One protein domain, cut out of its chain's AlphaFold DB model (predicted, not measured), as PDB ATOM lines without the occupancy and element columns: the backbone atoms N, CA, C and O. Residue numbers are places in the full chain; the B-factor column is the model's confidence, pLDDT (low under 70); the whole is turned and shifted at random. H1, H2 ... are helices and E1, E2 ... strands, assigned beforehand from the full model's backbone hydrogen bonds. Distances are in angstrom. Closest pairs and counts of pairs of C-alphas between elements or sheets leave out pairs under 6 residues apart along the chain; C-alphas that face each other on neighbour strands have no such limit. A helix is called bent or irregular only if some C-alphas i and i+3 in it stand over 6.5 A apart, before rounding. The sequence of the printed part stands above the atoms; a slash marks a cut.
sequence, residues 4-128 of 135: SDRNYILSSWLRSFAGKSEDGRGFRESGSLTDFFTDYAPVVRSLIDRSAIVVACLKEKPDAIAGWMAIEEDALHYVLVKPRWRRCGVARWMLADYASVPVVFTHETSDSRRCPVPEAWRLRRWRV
ATOM      1  N   SER A   4      17.120  -6.183  14.067       79.56
ATOM      2  CA  SER A   4      17.363  -7.080  12.929       79.56
ATOM      3  C   SER A   4      16.079  -7.704  12.361       79.56
ATOM      4  O   SER A   4      15.976  -7.892  11.145       79.56
ATOM      5  N   ASP A   5      15.072  -7.954  13.202       89.06
ATOM      6  CA  ASP A   5      13.797  -8.547  12.791       89.06
ATOM      7  C   ASP A   5      13.023  -7.607  11.863       89.06
ATOM      8  O   ASP A   5      12.373  -8.068  10.924       89.06
ATOM      9  N   ARG A   6      13.119  -6.284  12.072       92.56
ATOM     10  CA  ARG A   6      12.347  -5.281  11.316       92.56
ATOM     11  C   ARG A   6      12.611  -5.368   9.813       92.56
ATOM     12  O   ARG A   6      11.672  -5.360   9.016       92.56
ATOM     13  N   ASN A   7      13.875  -5.517   9.416       92.69
ATOM     14  CA  ASN A   7      14.254  -5.660   8.006       92.69
ATOM     15  C   ASN A   7      13.709  -6.959   7.401       92.69
ATOM     16  O   ASN A   7      13.234  -6.978   6.259       92.69
ATOM     17  N   TYR A   8      13.743  -8.051   8.168       94.19
ATOM     18  CA  TYR A   8      13.170  -9.323   7.746       94.19
ATOM     19  C   TYR A   8      11.642  -9.241   7.608       94.19
ATOM     20  O   TYR A   8      11.091  -9.679   6.598       94.19
ATOM     21  N   ILE A   9      10.951  -8.646   8.579       96.00
ATOM     22  CA  ILE A   9       9.493  -8.474   8.581       96.00
ATOM     23  C   ILE A   9       9.058  -7.639   7.380       96.00
ATOM     24  O   ILE A   9       8.272  -8.120   6.566       96.00
ATOM     25  N   LEU A  10       9.640  -6.450   7.195       95.38
ATOM     26  CA  LEU A  10       9.321  -5.571   6.069       95.38
ATOM     27  C   LEU A  10       9.539  -6.278   4.725       95.38
ATOM     28  O   LEU A  10       8.645  -6.319   3.878       95.38
ATOM     29  N   SER A  11      10.719  -6.871   4.526       94.00
ATOM     30  CA  SER A  11      11.045  -7.527   3.257       94.00
ATOM     31  C   SER A  11      10.188  -8.771   2.996       94.00
ATOM     32  O   SER A  11       9.795  -9.011   1.852       94.00
ATOM     33  N   SER A  12       9.865  -9.557   4.028       95.38
ATOM     34  CA  SER A  12       9.029 -10.755   3.894       95.38
ATOM     35  C   SER A  12       7.550 -10.424   3.681       95.38
ATOM     36  O   SER A  12       6.911 -11.089   2.861       95.38
ATOM     37  N   TRP A  13       7.026  -9.373   4.322       95.69
ATOM     38  CA  TRP A  13       5.678  -8.854   4.077       95.69
ATOM     39  C   TRP A  13       5.537  -8.425   2.623       95.69
ATOM     40  O   TRP A  13       4.705  -8.978   1.903       95.69
ATOM     41  N   LEU A  14       6.386  -7.500   2.163       93.31
ATOM     42  CA  LEU A  14       6.286  -6.931   0.820       93.31
ATOM     43  C   LEU A  14       6.376  -8.015  -0.261       93.31
ATOM     44  O   LEU A  14       5.527  -8.072  -1.147       93.31
ATOM     45  N   ARG A  15       7.349  -8.933  -0.155       91.62
ATOM     46  CA  ARG A  15       7.502 -10.045  -1.111       91.62
ATOM     47  C   ARG A  15       6.303 -10.990  -1.096       91.62
ATOM     48  O   ARG A  15       5.835 -11.406  -2.154       91.62
ATOM     49  N   SER A  16       5.812 -11.350   0.092       92.38
ATOM     50  CA  SER A  16       4.673 -12.258   0.216       92.38
ATOM     51  C   SER A  16       3.393 -11.624  -0.322       92.38
ATOM     52  O   SER A  16       2.654 -12.288  -1.043       92.38
ATOM     53  N   PHE A  17       3.131 -10.361   0.007       91.56
ATOM     54  CA  PHE A  17       1.915  -9.673  -0.409       91.56
ATOM     55  C   PHE A  17       1.921  -9.400  -1.916       91.56
ATOM     56  O   PHE A  17       0.941  -9.739  -2.579       91.56
ATOM     57  N   ALA A  18       3.039  -8.929  -2.483       88.94
ATOM     58  CA  ALA A  18       3.196  -8.727  -3.929       88.94
ATOM     59  C   ALA A  18       2.918 -10.006  -4.736       88.94
ATOM     60  O   ALA A  18       2.273  -9.974  -5.780       88.94
ATOM     61  N   GLY A  19       3.393 -11.156  -4.247       86.50
ATOM     62  CA  GLY A  19       3.241 -12.427  -4.951       86.50
ATOM     63  C   GLY A  19       1.886 -13.113  -4.761       86.50
ATOM     64  O   GLY A  19       1.557 -14.008  -5.538       86.50
ATOM     65  N   LYS A  20       1.122 -12.763  -3.715       86.69
ATOM     66  CA  LYS A  20      -0.010 -13.591  -3.256       86.69
ATOM     67  C   LYS A  20      -1.319 -12.856  -3.005       86.69
ATOM     68  O   LYS A  20      -2.325 -13.529  -2.783       86.69
ATOM     69  N   SER A  21      -1.342 -11.531  -3.040       85.06
ATOM     70  CA  SER A  21      -2.581 -10.749  -2.947       85.06
ATOM     71  C   SER A  21      -3.117 -10.374  -4.330       85.06
ATOM     72  O   SER A  21      -2.381 -10.410  -5.315       85.06
ATOM     73  N   GLU A  22      -4.406 -10.045  -4.417       81.56
ATOM     74  CA  GLU A  22      -4.985  -9.449  -5.633       81.56
ATOM     75  C   GLU A  22      -4.365  -8.090  -5.925       81.56
ATOM     76  O   GLU A  22      -3.918  -7.865  -7.043       81.56
ATOM     77  N   ASP A  23      -4.252  -7.240  -4.903       76.44
ATOM     78  CA  ASP A  23      -3.602  -5.936  -4.995       76.44
ATOM     79  C   ASP A  23      -2.173  -6.068  -5.547       76.44
ATOM     80  O   ASP A  23      -1.799  -5.373  -6.482       76.44
ATOM     81  N   GLY A  24      -1.387  -7.013  -5.030       75.62
ATOM     82  CA  GLY A  24      -0.033  -7.285  -5.511       75.62
ATOM     83  C   GLY A  24       0.016  -7.783  -6.957       75.62
ATOM     84  O   GLY A  24       0.906  -7.384  -7.705       75.62
ATOM     85  N   ARG A  25      -0.947  -8.616  -7.378       76.44
ATOM     86  CA  ARG A  25      -1.051  -9.063  -8.779       76.44
ATOM     87  C   ARG A  25      -1.407  -7.916  -9.718       76.44
ATOM     88  O   ARG A  25      -0.729  -7.764 -10.725       76.44
ATOM     89  N   GLY A  26      -2.377  -7.079  -9.346       71.31
ATOM     90  CA  GLY A  26      -2.786  -5.926 -10.149       71.31
ATOM     91  C   GLY A  26      -1.615  -4.993 -10.457       71.31
ATOM     92  O   GLY A  26      -1.422  -4.621 -11.606       71.31
ATOM     93  N   PHE A  27      -0.754  -4.718  -9.472       67.69
ATOM     94  CA  PHE A  27       0.443  -3.892  -9.682       67.69
ATOM     95  C   PHE A  27       1.480  -4.529 -10.610       67.69
ATOM     96  O   PHE A  27       2.161  -3.813 -11.335       67.69
ATOM     97  N   ARG A  28       1.615  -5.862 -10.604       66.81
ATOM     98  CA  ARG A  28       2.522  -6.570 -11.524       66.81
ATOM     99  C   ARG A  28       2.023  -6.558 -12.965       66.81
ATOM    100  O   ARG A  28       2.832  -6.686 -13.875       66.81
ATOM    101  N   GLU A  29       0.711  -6.482 -13.148       69.88
ATOM    102  CA  GLU A  29       0.065  -6.445 -14.459       69.88
ATOM    103  C   GLU A  29       0.001  -5.015 -15.015       69.88
ATOM    104  O   GLU A  29       0.118  -4.831 -16.222       69.88
ATOM    105  N   SER A  30      -0.136  -4.003 -14.148       64.88
ATOM    106  CA  SER A  30      -0.289  -2.596 -14.536       64.88
ATOM    107  C   SER A  30       1.000  -1.765 -14.517       64.88
ATOM    108  O   SER A  30       0.973  -0.619 -14.961       64.88
ATOM    109  N   GLY A  31       2.106  -2.274 -13.967       62.75
ATOM    110  CA  GLY A  31       3.338  -1.502 -13.775       62.75
ATOM    111  C   GLY A  31       4.547  -2.340 -13.355       62.75
ATOM    112  O   GLY A  31       4.510  -3.573 -13.330       62.75
ATOM    113  N   SER A  32       5.658  -1.667 -13.040       74.12
ATOM    114  CA  SER A  32       6.876  -2.336 -12.581       74.12
ATOM    115  C   SER A  32       6.725  -2.792 -11.129       74.12
ATOM    116  O   SER A  32       6.216  -2.065 -10.276       74.12
ATOM    117  N   LEU A  33       7.259  -3.974 -10.794       74.25
ATOM    118  CA  LEU A  33       7.427  -4.407  -9.396       74.25
ATOM    119  C   LEU A  33       8.142  -3.340  -8.552       74.25
ATOM    120  O   LEU A  33       7.865  -3.217  -7.360       74.25
ATOM    121  N   THR A  34       9.043  -2.572  -9.165       78.69
ATOM    122  CA  THR A  34       9.749  -1.460  -8.524       78.69
ATOM    123  C   THR A  34       8.789  -0.388  -8.010       78.69
ATOM    124  O   THR A  34       8.962   0.077  -6.884       78.69
ATOM    125  N   ASP A  35       7.749  -0.052  -8.774       76.06
ATOM    126  CA  ASP A  35       6.774   0.982  -8.408       76.06
ATOM    127  C   ASP A  35       5.932   0.507  -7.220       76.06
ATOM    128  O   ASP A  35       5.771   1.222  -6.236       76.06
ATOM    129  N   PHE A  36       5.530  -0.772  -7.225       78.69
ATOM    130  CA  PHE A  36       4.867  -1.390  -6.074       78.69
ATOM    131  C   PHE A  36       5.701  -1.267  -4.794       78.69
ATOM    132  O   PHE A  36       5.183  -0.858  -3.760       78.69
ATOM    133  N   PHE A  37       6.990  -1.629  -4.827       83.56
ATOM    134  CA  PHE A  37       7.822  -1.522  -3.625       83.56
ATOM    135  C   PHE A  37       8.047  -0.065  -3.216       83.56
ATOM    136  O   PHE A  37       8.092   0.208  -2.019       83.56
ATOM    137  N   THR A  38       8.160   0.852  -4.175       85.31
ATOM    138  CA  THR A  38       8.364   2.284  -3.915       85.31
ATOM    139  C   THR A  38       7.158   2.894  -3.209       85.31
ATOM    140  O   THR A  38       7.318   3.520  -2.162       85.31
ATOM    141  N   ASP A  39       5.953   2.619  -3.703       84.12
ATOM    142  CA  ASP A  39       4.724   3.224  -3.189       84.12
ATOM    143  C   ASP A  39       4.180   2.491  -1.957       84.12
ATOM    144  O   ASP A  39       3.610   3.101  -1.048       84.12
ATOM    145  N   TYR A  40       4.358   1.168  -1.892       87.06
ATOM    146  CA  TYR A  40       3.770   0.344  -0.835       87.06
ATOM    147  C   TYR A  40       4.678   0.155   0.381       87.06
ATOM    148  O   TYR A  40       4.185  -0.032   1.497       87.06
ATOM    149  N   ALA A  41       6.006   0.218   0.223       91.12
ATOM    150  CA  ALA A  41       6.911   0.083   1.364       91.12
ATOM    151  C   ALA A  41       6.689   1.146   2.456       91.12
ATOM    152  O   ALA A  41       6.728   0.758   3.624       91.12
ATOM    153  N   PRO A  42       6.426   2.434   2.150       91.88
ATOM    154  CA  PRO A  42       6.084   3.427   3.168       91.88
ATOM    155  C   PRO A  42       4.841   3.048   3.981       91.88
ATOM    156  O   PRO A  42       4.841   3.197   5.201       91.88
ATOM    157  N   VAL A  43       3.818   2.483   3.327       90.81
ATOM    158  CA  VAL A  43       2.594   2.009   3.991       90.81
ATOM    159  C   VAL A  43       2.913   0.880   4.965       90.81
ATOM    160  O   VAL A  43       2.570   0.962   6.141       90.81
ATOM    161  N   VAL A  44       3.621  -0.155   4.505       93.75
ATOM    162  CA  VAL A  44       3.980  -1.297   5.358       93.75
ATOM    163  C   VAL A  44       4.906  -0.877   6.502       93.75
ATOM    164  O   VAL A  44       4.760  -1.383   7.609       93.75
ATOM    165  N   ARG A  45       5.830   0.065   6.274       94.50
ATOM    166  CA  ARG A  45       6.670   0.631   7.343       94.50
ATOM    167  C   ARG A  45       5.824   1.309   8.416       94.50
ATOM    168  O   ARG A  45       6.002   0.992   9.583       94.50
ATOM    169  N   SER A  46       4.884   2.163   8.011       94.00
ATOM    170  CA  SER A  46       3.967   2.836   8.937       94.00
ATOM    171  C   SER A  46       3.151   1.830   9.758       94.00
ATOM    172  O   SER A  46       3.083   1.942  10.978       94.00
ATOM    173  N   LEU A  47       2.622   0.780   9.118       94.38
ATOM    174  CA  LEU A  47       1.910  -0.291   9.822       94.38
ATOM    175  C   LEU A  47       2.805  -1.020  10.828       94.38
ATOM    176  O   LEU A  47       2.388  -1.238  11.959       94.38
ATOM    177  N   ILE A  48       4.035  -1.375  10.446       95.25
ATOM    178  CA  ILE A  48       4.993  -2.021  11.354       95.25
ATOM    179  C   ILE A  48       5.296  -1.127  12.560       95.25
ATOM    180  O   ILE A  48       5.386  -1.639  13.670       95.25
ATOM    181  N   ASP A  49       5.449   0.180  12.349       94.50
ATOM    182  CA  ASP A  49       5.842   1.118  13.404       94.50
ATOM    183  C   ASP A  49       4.720   1.370  14.427       94.50
ATOM    184  O   ASP A  49       5.010   1.705  15.574       94.50
ATOM    185  N   ARG A  50       3.453   1.172  14.042       94.94
ATOM    186  CA  ARG A  50       2.283   1.326  14.931       94.94
ATOM    187  C   ARG A  50       1.728   0.006  15.468       94.94
ATOM    188  O   ARG A  50       0.959   0.011  16.423       94.94
ATOM    189  N   SER A  51       2.116  -1.121  14.876       96.06
ATOM    190  CA  SER A  51       1.651  -2.447  15.288       96.06
ATOM    191  C   SER A  51       2.473  -3.016  16.445       96.06
ATOM    192  O   SER A  51       3.701  -2.921  16.482       96.06
ATOM    193  N   ALA A  52       1.812  -3.767  17.319       95.50
ATOM    194  CA  ALA A  52       2.459  -4.792  18.116       95.50
ATOM    195  C   ALA A  52       2.937  -5.929  17.195       95.50
ATOM    196  O   ALA A  52       2.152  -6.596  16.512       95.50
ATOM    197  N   ILE A  53       4.250  -6.159  17.178       96.56
ATOM    198  CA  ILE A  53       4.871  -7.238  16.410       96.56
ATOM    199  C   ILE A  53       5.145  -8.427  17.326       96.56
ATOM    200  O   ILE A  53       5.993  -8.356  18.220       96.56
ATOM    201  N   VAL A  54       4.497  -9.554  17.036       95.88
ATOM    202  CA  VAL A  54       4.787 -10.838  17.686       95.88
ATOM    203  C   VAL A  54       5.630 -11.683  16.746       95.88
ATOM    204  O   VAL A  54       5.258 -11.912  15.597       95.88
ATOM    205  N   VAL A  55       6.775 -12.152  17.237       96.44
ATOM    206  CA  VAL A  55       7.719 -12.983  16.484       96.44
ATOM    207  C   VAL A  55       7.779 -14.361  17.135       96.44
ATOM    208  O   VAL A  55       8.087 -14.482  18.317       96.44
ATOM    209  N   ALA A  56       7.491 -15.405  16.361       96.25
ATOM    210  CA  ALA A  56       7.669 -16.787  16.779       96.25
ATOM    211  C   ALA A  56       9.061 -17.268  16.355       96.25
ATOM    212  O   ALA A  56       9.361 -17.297  15.159       96.25
ATOM    213  N   CYS A  57       9.880 -17.687  17.316       95.31
ATOM    214  CA  CYS A  57      11.229 -18.217  17.096       95.31
ATOM    215  C   CYS A  57      11.350 -19.659  17.599       95.31
ATOM    216  O   CYS A  57      10.514 -20.136  18.365       95.31
ATOM    217  N   LEU A  58      12.397 -20.363  17.169       92.00
ATOM    218  CA  LEU A  58      12.716 -21.683  17.716       92.00
ATOM    219  C   LEU A  58      13.334 -21.536  19.105       92.00
ATOM    220  O   LEU A  58      14.213 -20.700  19.304       92.00
ATOM    221  N   LYS A  59      12.928 -22.389  20.048       91.94
ATOM    222  CA  LYS A  59      13.459 -22.367  21.418       91.94
ATOM    223  C   LYS A  59      14.973 -22.593  21.437       91.94
ATOM    224  O   LYS A  59      15.688 -21.936  22.181       91.94
ATOM    225  N   GLU A  60      15.457 -23.492  20.586       95.19
ATOM    226  CA  GLU A  60      16.872 -23.855  20.479       95.19
ATOM    227  C   GLU A  60      17.681 -22.825  19.678       95.19
ATOM    228  O   GLU A  60      18.908 -22.829  19.729       95.19
ATOM    229  N   LYS A  61      17.004 -21.971  18.895       92.94
ATOM    230  CA  LYS A  61      17.614 -20.947  18.036       92.94
ATOM    231  C   LYS A  61      16.741 -19.682  18.023       92.94
ATOM    232  O   LYS A  61      15.979 -19.499  17.071       92.94
ATOM    233  N   PRO A  62      16.850 -18.807  19.041       89.56
ATOM    234  CA  PRO A  62      16.020 -17.604  19.158       89.56
ATOM    235  C   PRO A  62      16.139 -16.631  17.976       89.56
ATOM    236  O   PRO A  62      15.174 -15.948  17.655       89.56
ATOM    237  N   ASP A  63      17.267 -16.634  17.261       89.31
ATOM    238  CA  ASP A  63      17.465 -15.811  16.055       89.31
ATOM    239  C   ASP A  63      16.775 -16.402  14.807       89.31
ATOM    240  O   ASP A  63      16.685 -15.780  13.745       89.31
ATOM    241  N   ALA A  64      16.274 -17.638  14.898       91.62
ATOM    242  CA  ALA A  64      15.581 -18.311  13.812       91.62
ATOM    243  C   ALA A  64      14.071 -18.039  13.876       91.62
ATOM    244  O   ALA A  64      13.295 -18.842  14.397       91.62
ATOM    245  N   ILE A  65      13.647 -16.938  13.252       94.81
ATOM    246  CA  ILE A  65      12.224 -16.598  13.089       94.81
ATOM    247  C   ILE A  65      11.506 -17.715  12.319       94.81
ATOM    248  O   ILE A  65      11.854 -18.001  11.170       94.81
ATOM    249  N   ALA A  66      10.492 -18.337  12.913       96.69
ATOM    250  CA  ALA A  66       9.590 -19.297  12.280       96.69
ATOM    251  C   ALA A  66       8.373 -18.605  11.642       96.69
ATOM    252  O   ALA A  66       7.905 -19.015  10.573       96.69
ATOM    253  N   GLY A  67       7.903 -17.523  12.259       97.19
ATOM    254  CA  GLY A  67       6.813 -16.691  11.770       97.19
ATOM    255  C   GLY A  67       6.699 -15.392  12.555       97.19
ATOM    256  O   GLY A  67       7.400 -15.196  13.543       97.19
ATOM    257  N   TRP A  68       5.834 -14.501  12.096       97.88
ATOM    258  CA  TRP A  68       5.521 -13.255  12.783       97.88
ATOM    259  C   TRP A  68       4.094 -12.808  12.460       97.88
ATOM    260  O   TRP A  68       3.511 -13.238  11.457       97.88
ATOM    261  N   MET A  69       3.543 -11.939  13.300       97.12
ATOM    262  CA  MET A  69       2.317 -11.200  13.023       97.12
ATOM    263  C   MET A  69       2.454  -9.729  13.409       97.12
ATOM    264  O   MET A  69       3.238  -9.390  14.296       97.12
ATOM    265  N   ALA A  70       1.693  -8.884  12.723       97.38
ATOM    266  CA  ALA A  70       1.543  -7.467  13.013       97.38
ATOM    267  C   ALA A  70       0.079  -7.182  13.343       97.38
ATOM    268  O   ALA A  70      -0.794  -7.439  12.507       97.38
ATOM    269  N   ILE A  71      -0.168  -6.675  14.549       95.62
ATOM    270  CA  ILE A  71      -1.500  -6.317  15.030       95.62
ATOM    271  C   ILE A  71      -1.501  -4.910  15.633       95.62
ATOM    272  O   ILE A  71      -0.611  -4.570  16.402       95.62
ATOM    273  N   GLU A  72      -2.485  -4.091  15.282       94.12
ATOM    274  CA  GLU A  72      -2.723  -2.755  15.843       94.12
ATOM    275  C   GLU A  72      -4.094  -2.815  16.529       94.12
ATOM    276  O   GLU A  72      -5.100  -2.954  15.846       94.12
ATOM    277  N   GLU A  73      -4.146  -2.807  17.866       90.12
ATOM    278  CA  GLU A  73      -5.391  -3.009  18.634       90.12
ATOM    279  C   GLU A  73      -6.139  -4.307  18.245       90.12
ATOM    280  O   GLU A  73      -5.640  -5.406  18.495       90.12
ATOM    281  N   ASP A  74      -7.322  -4.197  17.632       89.75
ATOM    282  CA  ASP A  74      -8.147  -5.297  17.115       89.75
ATOM    283  C   ASP A  74      -7.950  -5.542  15.603       89.75
ATOM    284  O   ASP A  74      -8.661  -6.348  14.988       89.75
ATOM    285  N   ALA A  75      -6.966  -4.875  14.988       94.12
ATOM    286  CA  ALA A  75      -6.664  -4.959  13.568       94.12
ATOM    287  C   ALA A  75      -5.450  -5.860  13.279       94.12
ATOM    288  O   ALA A  75      -4.292  -5.455  13.399       94.12
ATOM    289  N   LEU A  76      -5.692  -7.090  12.810       95.88
ATOM    290  CA  LEU A  76      -4.637  -7.967  12.299       95.88
ATOM    291  C   LEU A  76      -4.197  -7.497  10.908       95.88
ATOM    292  O   LEU A  76      -4.845  -7.764   9.889       95.88
ATOM    293  N   HIS A  77      -3.049  -6.832  10.830       95.62
ATOM    294  CA  HIS A  77      -2.540  -6.388   9.543       95.62
ATOM    295  C   HIS A  77      -1.951  -7.516   8.721       95.62
ATOM    296  O   HIS A  77      -2.231  -7.603   7.527       95.62
ATOM    297  N   TYR A  78      -1.150  -8.381   9.338       96.25
ATOM    298  CA  TYR A  78      -0.511  -9.465   8.608       96.25
ATOM    299  C   TYR A  78      -0.078 -10.592   9.531       96.25
ATOM    300  O   TYR A  78       0.343 -10.361  10.659       96.25
ATOM    301  N   VAL A  79      -0.112 -11.816   9.011       96.56
ATOM    302  CA  VAL A  79       0.508 -12.983   9.638       96.56
ATOM    303  C   VAL A  79       1.283 -13.755   8.583       96.56
ATOM    304  O   VAL A  79       0.776 -14.062   7.502       96.56
ATOM    305  N   LEU A  80       2.535 -14.078   8.888       96.88
ATOM    306  CA  LEU A  80       3.405 -14.828   7.998       96.88
ATOM    307  C   LEU A  80       4.090 -15.954   8.758       96.88
ATOM    308  O   LEU A  80       4.752 -15.744   9.766       96.88
ATOM    309  N   VAL A  81       4.002 -17.162   8.206       96.50
ATOM    310  CA  VAL A  81       4.784 -18.320   8.652       96.50
ATOM    311  C   VAL A  81       5.685 -18.773   7.509       96.50
ATOM    312  O   VAL A  81       5.227 -18.949   6.366       96.50
ATOM    313  N   LYS A  82       6.976 -18.973   7.800       94.94
ATOM    314  CA  LYS A  82       7.941 -19.480   6.816       94.94
ATOM    315  C   LYS A  82       7.475 -20.841   6.284       94.94
ATOM    316  O   LYS A  82       7.013 -21.656   7.078       94.94
ATOM    317  N   PRO A  83       7.633 -21.141   4.978       94.06
ATOM    318  CA  PRO A  83       7.124 -22.372   4.364       94.06
ATOM    319  C   PRO A  83       7.425 -23.662   5.133       94.06
ATOM    320  O   PRO A  83       6.523 -24.472   5.321       94.06
ATOM    321  N   ARG A  84       8.653 -23.808   5.644       95.31
ATOM    322  CA  ARG A  84       9.100 -24.978   6.417       95.31
ATOM    323  C   ARG A  84       8.331 -25.202   7.730       95.31
ATOM    324  O   ARG A  84       8.278 -26.330   8.192       95.31
ATOM    325  N   TRP A  85       7.740 -24.156   8.307       95.31
ATOM    326  CA  TRP A  85       7.025 -24.198   9.591       95.31
ATOM    327  C   TRP A  85       5.502 -24.085   9.436       95.31
ATOM    328  O   TRP A  85       4.760 -23.986  10.416       95.31
ATOM    329  N   ARG A  86       4.999 -24.077   8.196       93.38
ATOM    330  CA  ARG A  86       3.556 -24.076   7.931       93.38
ATOM    331  C   ARG A  86       2.962 -25.424   8.310       93.38
ATOM    332  O   ARG A  86       3.611 -26.450   8.165       93.38
ATOM    333  N   ARG A  87       1.693 -25.411   8.733       91.38
ATOM    334  CA  ARG A  87       0.960 -26.594   9.226       91.38
ATOM    335  C   ARG A  87       1.521 -27.192  10.529       91.38
ATOM    336  O   ARG A  87       1.028 -28.216  10.971       91.38
ATOM    337  N   CYS A  88       2.459 -26.511  11.193       94.56
ATOM    338  CA  CYS A  88       2.958 -26.864  12.529       94.56
ATOM    339  C   CYS A  88       2.251 -26.091  13.661       94.56
ATOM    340  O   CYS A  88       2.764 -26.018  14.768       94.56
ATOM    341  N   GLY A  89       1.120 -25.432  13.385       94.25
ATOM    342  CA  GLY A  89       0.372 -24.668  14.393       94.25
ATOM    343  C   GLY A  89       0.936 -23.284  14.747       94.25
ATOM    344  O   GLY A  89       0.312 -22.590  15.536       94.25
ATOM    345  N   VAL A  90       2.037 -22.827  14.134       96.06
ATOM    346  CA  VAL A  90       2.689 -21.538  14.472       96.06
ATOM    347  C   VAL A  90       1.734 -20.342  14.377       96.06
ATOM    348  O   VAL A  90       1.639 -19.558  15.313       96.06
ATOM    349  N   ALA A  91       0.983 -20.215  13.276       94.81
ATOM    350  CA  ALA A  91       0.001 -19.134  13.130       94.81
ATOM    351  C   ALA A  91      -1.130 -19.245  14.163       94.81
ATOM    352  O   ALA A  91      -1.512 -18.244  14.754       94.81
ATOM    353  N   ARG A  92      -1.625 -20.464  14.419       93.94
ATOM    354  CA  ARG A  92      -2.668 -20.713  15.424       93.94
ATOM    355  C   ARG A  92      -2.203 -20.314  16.822       93.94
ATOM    356  O   ARG A  92      -2.991 -19.766  17.573       93.94
ATOM    357  N   TRP A  93      -0.944 -20.589  17.148       95.06
ATOM    358  CA  TRP A  93      -0.352 -20.211  18.423       95.06
ATOM    359  C   TRP A  93      -0.232 -18.691  18.564       95.06
ATOM    360  O   TRP A  93      -0.684 -18.152  19.564       95.06
ATOM    361  N   MET A  94       0.280 -17.988  17.544       95.50
ATOM    362  CA  MET A  94       0.365 -16.518  17.578       95.50
ATOM    363  C   MET A  94      -1.015 -15.847  17.673       95.50
ATOM    364  O   MET A  94      -1.138 -14.791  18.278       95.50
ATOM    365  N   LEU A  95      -2.048 -16.458  17.089       94.25
ATOM    366  CA  LEU A  95      -3.412 -15.922  17.043       94.25
ATOM    367  C   LEU A  95      -4.322 -16.452  18.165       94.25
ATOM    368  O   LEU A  95      -5.527 -16.209  18.119       94.25
ATOM    369  N   ALA A  96      -3.786 -17.197  19.137       93.56
ATOM    370  CA  ALA A  96      -4.591 -17.900  20.137       93.56
ATOM    371  C   ALA A  96      -5.486 -16.947  20.943       93.56
ATOM    372  O   ALA A  96      -6.684 -17.204  21.071       93.56
ATOM    373  N   ASP A  97      -4.935 -15.813  21.375       91.50
ATOM    374  CA  ASP A  97      -5.651 -14.803  22.168       91.50
ATOM    375  C   ASP A  97      -6.746 -14.080  21.367       91.50
ATOM    376  O   ASP A  97      -7.647 -13.466  21.933       91.50
ATOM    377  N   TYR A  98      -6.710 -14.199  20.038       91.94
ATOM    378  CA  TYR A  98      -7.611 -13.514  19.116       91.94
ATOM    379  C   TYR A  98      -8.696 -14.428  18.534       91.94
ATOM    380  O   TYR A  98      -9.557 -13.985  17.772       91.94
ATOM    381  N   ALA A  99      -8.670 -15.721  18.864       89.00
ATOM    382  CA  ALA A  99      -9.542 -16.720  18.249       89.00
ATOM    383  C   ALA A  99     -11.035 -16.516  18.571       89.00
ATOM    384  O   ALA A  99     -11.889 -16.934  17.789       89.00
ATOM    385  N   SER A 100     -11.342 -15.881  19.706       89.62
ATOM    386  CA  SER A 100     -12.708 -15.698  20.219       89.62
ATOM    387  C   SER A 100     -13.149 -14.237  20.298       89.62
ATOM    388  O   SER A 100     -14.241 -13.965  20.791       89.62
ATOM    389  N   VAL A 101     -12.328 -13.303  19.818       91.44
ATOM    390  CA  VAL A 101     -12.657 -11.872  19.808       91.44
ATOM    391  C   VAL A 101     -12.909 -11.392  18.377       91.44
ATOM    392  O   VAL A 101     -12.379 -11.983  17.426       91.44
ATOM    393  N   PRO A 102     -13.723 -10.341  18.192       93.44
ATOM    394  CA  PRO A 102     -13.816  -9.660  16.910       93.44
ATOM    395  C   PRO A 102     -12.441  -9.143  16.490       93.44
ATOM    396  O   PRO A 102     -11.761  -8.483  17.268       93.44
ATOM    397  N   VAL A 103     -12.041  -9.459  15.261       94.69
ATOM    398  CA  VAL A 103     -10.787  -8.981  14.669       94.69
ATOM    399  C   VAL A 103     -11.068  -8.492  13.266       94.69
ATOM    400  O   VAL A 103     -11.708  -9.176  12.457       94.69
ATOM    401  N   VAL A 104     -10.534  -7.321  12.954       94.50
ATOM    402  CA  VAL A 104     -10.492  -6.819  11.589       94.50
ATOM    403  C   VAL A 104      -9.163  -7.231  10.981       94.50
ATOM    404  O   VAL A 104      -8.114  -6.836  11.468       94.50
ATOM    405  N   PHE A 105      -9.162  -8.001   9.897       93.69
ATOM    406  CA  PHE A 105      -7.923  -8.247   9.160       93.69
ATOM    407  C   PHE A 105      -7.868  -7.393   7.901       93.69
ATOM    408  O   PHE A 105      -8.873  -7.216   7.209       93.69
ATOM    409  N   THR A 106      -6.697  -6.822   7.613       91.94
ATOM    410  CA  THR A 106      -6.584  -5.767   6.585       91.94
ATOM    411  C   THR A 106      -5.917  -6.214   5.293       91.94
ATOM    412  O   THR A 106      -6.087  -5.569   4.256       91.94
ATOM    413  N   HIS A 107      -5.197  -7.335   5.335       91.44
ATOM    414  CA  HIS A 107      -4.519  -7.915   4.186       91.44
ATOM    415  C   HIS A 107      -4.938  -9.366   4.013       91.44
ATOM    416  O   HIS A 107      -4.858 -10.177   4.933       91.44
ATOM    417  N   GLU A 108      -5.322  -9.704   2.791       91.44
ATOM    418  CA  GLU A 108      -5.663 -11.063   2.409       91.44
ATOM    419  C   GLU A 108      -4.714 -11.541   1.309       91.44
ATOM    420  O   GLU A 108      -4.361 -10.807   0.384       91.44
ATOM    421  N   THR A 109      -4.292 -12.797   1.407       90.94
ATOM    422  CA  THR A 109      -3.474 -13.473   0.404       90.94
ATOM    423  C   THR A 109      -4.114 -14.799   0.008       90.94
ATOM    424  O   THR A 109      -4.984 -15.329   0.697       90.94
ATOM    425  N   SER A 110      -3.652 -15.396  -1.087       89.50
ATOM    426  CA  SER A 110      -4.071 -16.746  -1.477       89.50
ATOM    427  C   SER A 110      -3.791 -17.799  -0.398       89.50
ATOM    428  O   SER A 110      -4.535 -18.773  -0.304       89.50
ATOM    429  N   ASP A 111      -2.753 -17.605   0.426       87.75
ATOM    430  CA  ASP A 111      -2.461 -18.470   1.574       87.75
ATOM    431  C   ASP A 111      -3.548 -18.313   2.657       87.75
ATOM    432  O   ASP A 111      -4.038 -19.320   3.160       87.75
ATOM    433  N   SER A 112      -3.961 -17.081   2.991       86.62
ATOM    434  CA  SER A 112      -4.959 -16.838   4.046       86.62
ATOM    435  C   SER A 112      -6.369 -17.262   3.641       86.62
ATOM    436  O   SER A 112      -7.094 -17.783   4.477       86.62
ATOM    437  N   ARG A 113      -6.737 -17.153   2.356       86.38
ATOM    438  CA  ARG A 113      -8.024 -17.664   1.833       86.38
ATOM    439  C   ARG A 113      -8.202 -19.172   2.002       86.38
ATOM    440  O   ARG A 113      -9.320 -19.669   1.983       86.38
ATOM    441  N   ARG A 114      -7.097 -19.913   2.121       85.56
ATOM    442  CA  ARG A 114      -7.099 -21.367   2.343       85.56
ATOM    443  C   ARG A 114      -7.181 -21.732   3.823       85.56
ATOM    444  O   ARG A 114      -7.236 -22.917   4.146       85.56
ATOM    445  N   CYS A 115      -7.135 -20.748   4.715       82.69
ATOM    446  CA  CYS A 115      -7.237 -20.955   6.147       82.69
ATOM    447  C   CYS A 115      -8.640 -20.563   6.620       82.69
ATOM    448  O   CYS A 115      -9.112 -19.484   6.264       82.69
ATOM    449  N   PRO A 116      -9.305 -21.398   7.434       83.69
ATOM    450  CA  PRO A 116     -10.552 -20.995   8.062       83.69
ATOM    451  C   PRO A 116     -10.273 -19.807   8.987       83.69
ATOM    452  O   PRO A 116      -9.441 -19.898   9.891       83.69
ATOM    453  N   VAL A 117     -10.949 -18.691   8.730       87.88
ATOM    454  CA  VAL A 117     -10.983 -17.535   9.631       87.88
ATOM    455  C   VAL A 117     -12.118 -17.723  10.641       87.88
ATOM    456  O   VAL A 117     -13.179 -18.218  10.251       87.88
ATOM    457  N   PRO A 118     -11.922 -17.370  11.924       89.81
ATOM    458  CA  PRO A 118     -12.997 -17.410  12.912       89.81
ATOM    459  C   PRO A 118     -14.215 -16.590  12.471       89.81
ATOM    460  O   PRO A 118     -14.074 -15.552  11.825       89.81
ATOM    461  N   GLU A 119     -15.416 -17.021  12.861       89.44
ATOM    462  CA  GLU A 119     -16.671 -16.369  12.457       89.44
ATOM    463  C   GLU A 119     -16.757 -14.906  12.907       89.44
ATOM    464  O   GLU A 119     -17.416 -14.109  12.251       89.44
ATOM    465  N   ALA A 120     -16.074 -14.516  13.984       90.69
ATOM    466  CA  ALA A 120     -16.051 -13.132  14.460       90.69
ATOM    467  C   ALA A 120     -15.150 -12.205  13.618       90.69
ATOM    468  O   ALA A 120     -15.172 -10.990  13.804       90.69
ATOM    469  N   TRP A 121     -14.346 -12.750  12.700       94.50
ATOM    470  CA  TRP A 121     -13.340 -11.980  11.974       94.50
ATOM    471  C   TRP A 121     -13.893 -11.383  10.684       94.50
ATOM    472  O   TRP A 121     -14.696 -11.996   9.975       94.50
ATOM    473  N   ARG A 122     -13.465 -10.167  10.350       93.94
ATOM    474  CA  ARG A 122     -13.950  -9.432   9.174       93.94
ATOM    475  C   ARG A 122     -12.783  -8.891   8.358       93.94
ATOM    476  O   ARG A 122     -11.871  -8.277   8.902       93.94
ATOM    477  N   LEU A 123     -12.833  -9.084   7.040       91.75
ATOM    478  CA  LEU A 123     -11.897  -8.441   6.120       91.75
ATOM    479  C   LEU A 123     -12.301  -6.976   5.938       91.75
ATOM    480  O   LEU A 123     -13.399  -6.693   5.459       91.75
ATOM    481  N   ARG A 124     -11.383  -6.051   6.220       88.56
ATOM    482  CA  ARG A 124     -11.499  -4.643   5.823       88.56
ATOM    483  C   ARG A 124     -10.209  -4.216   5.140       88.56
ATOM    484  O   ARG A 124      -9.221  -3.910   5.799       88.56
ATOM    485  N   ARG A 125     -10.206  -4.227   3.805       82.62
ATOM    486  CA  ARG A 125      -8.999  -3.935   3.014       82.62
ATOM    487  C   ARG A 125      -8.434  -2.563   3.387       82.62
ATOM    488  O   ARG A 125      -9.169  -1.578   3.392       82.62
ATOM    489  N   TRP A 126      -7.125  -2.504   3.640       67.50
ATOM    490  CA  TRP A 126      -6.427  -1.288   4.086       67.50
ATOM    491  C   TRP A 126      -6.643  -0.073   3.165       67.50
ATOM    492  O   TRP A 126      -6.741   1.051   3.645       67.50
ATOM    493  N   ARG A 127      -6.832  -0.284   1.853       63.62
ATOM    494  CA  ARG A 127      -7.171   0.796   0.902       63.62
ATOM    495  C   ARG A 127      -8.487   1.530   1.213       63.62
ATOM    496  O   ARG A 127      -8.721   2.583   0.637       63.62
ATOM    497  N   VAL A 128      -9.335   0.988   2.092       49.12
ATOM    498  CA  VAL A 128     -10.672   1.506   2.438       49.12
ATOM    499  C   VAL A 128     -10.722   2.055   3.876       49.12
ATOM    500  O   VAL A 128     -11.798   2.230   4.448       49.12
TER     501      VAL A 128
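AT A GLANCE: This is residues 4 to 128 of the 135 residues of an uncharacterized protein of Labilithrix luteola (UniProt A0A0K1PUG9). A twisted sheet has H1 and the later part of H3 over one face and short H4 over the other, while H2 sits beyond the sheet and folds back into H3. The 125 printed residues include four named helices and five named strands, ordered H1 H2 H3 E1 E2 E3 H4 E4 E5; the class is mixed. The mixed sheet runs E1 E2 E3 E4 E5. The whole is compact, radius of gyration of the C-alphas 14.4 A, spanning 41 by 34 by 27 A.

IN THESE COORDINATES: H1, residues 4 to 20, begins at C-alpha 4 (17.363, -7.080, 12.929) and is 24.6 A long. H2 is residues 22 to 30. H3, residues 33 to 50, 25.5 A, has a kink of 38 degrees near residue 40 and is only just irregular, with C-alphas 39 and 42 6.50 A apart. E1 is residues 52 to 58; E2, 61 to 72, 27.4 A, bends by 69 degrees at residue 66; E3 is 75 to 81. H4 is 90 to 94, E4 103 to 105, and E5 121 to 123, ending at C-alpha 123 (-11.897, -8.441, 6.120).

HOW THE PARTS SIT: E1 E2 E3 form a meander, each strand antiparallel to the one before: N 54 and O 69 are 3.0 A apart, N 70 and O 78 2.9 A. E3, H4, E4 form a strand-helix-strand unit, parallel strands joined through a helix, with a right-handed crossover; N 76 and O 104 are 2.8 A apart. E4 and E5 are parallel, with N 105 and O 122 2.9 A apart. H1 is on the sheet at a height of 9.4 A, across the strands; H3 is on the same face, H4 on the opposite face. H1 and H3 touch at a steep tilt of 50 degrees, opposite ways, closest at the C-alphas of Leu 10 and Arg 45, 6.9 A. H2 and H3 form a helical hairpin, closest at the C-alphas of Phe 27 and Phe 36, 6.2 A. Every O i to N i+4 pair is within hydrogen-bond range in H2 and H4, 12 of 13 in H1 and 12 of 14 in H3.

THE WHOLE: The farthest C-alphas, of Ser 30 and Glu 60, are 44.4 A apart. The printed part has no cut; the link from E4 to E5 is long, 15 residues. Residues 27 to 31 and 126 to 128 are under 70 in pLDDT.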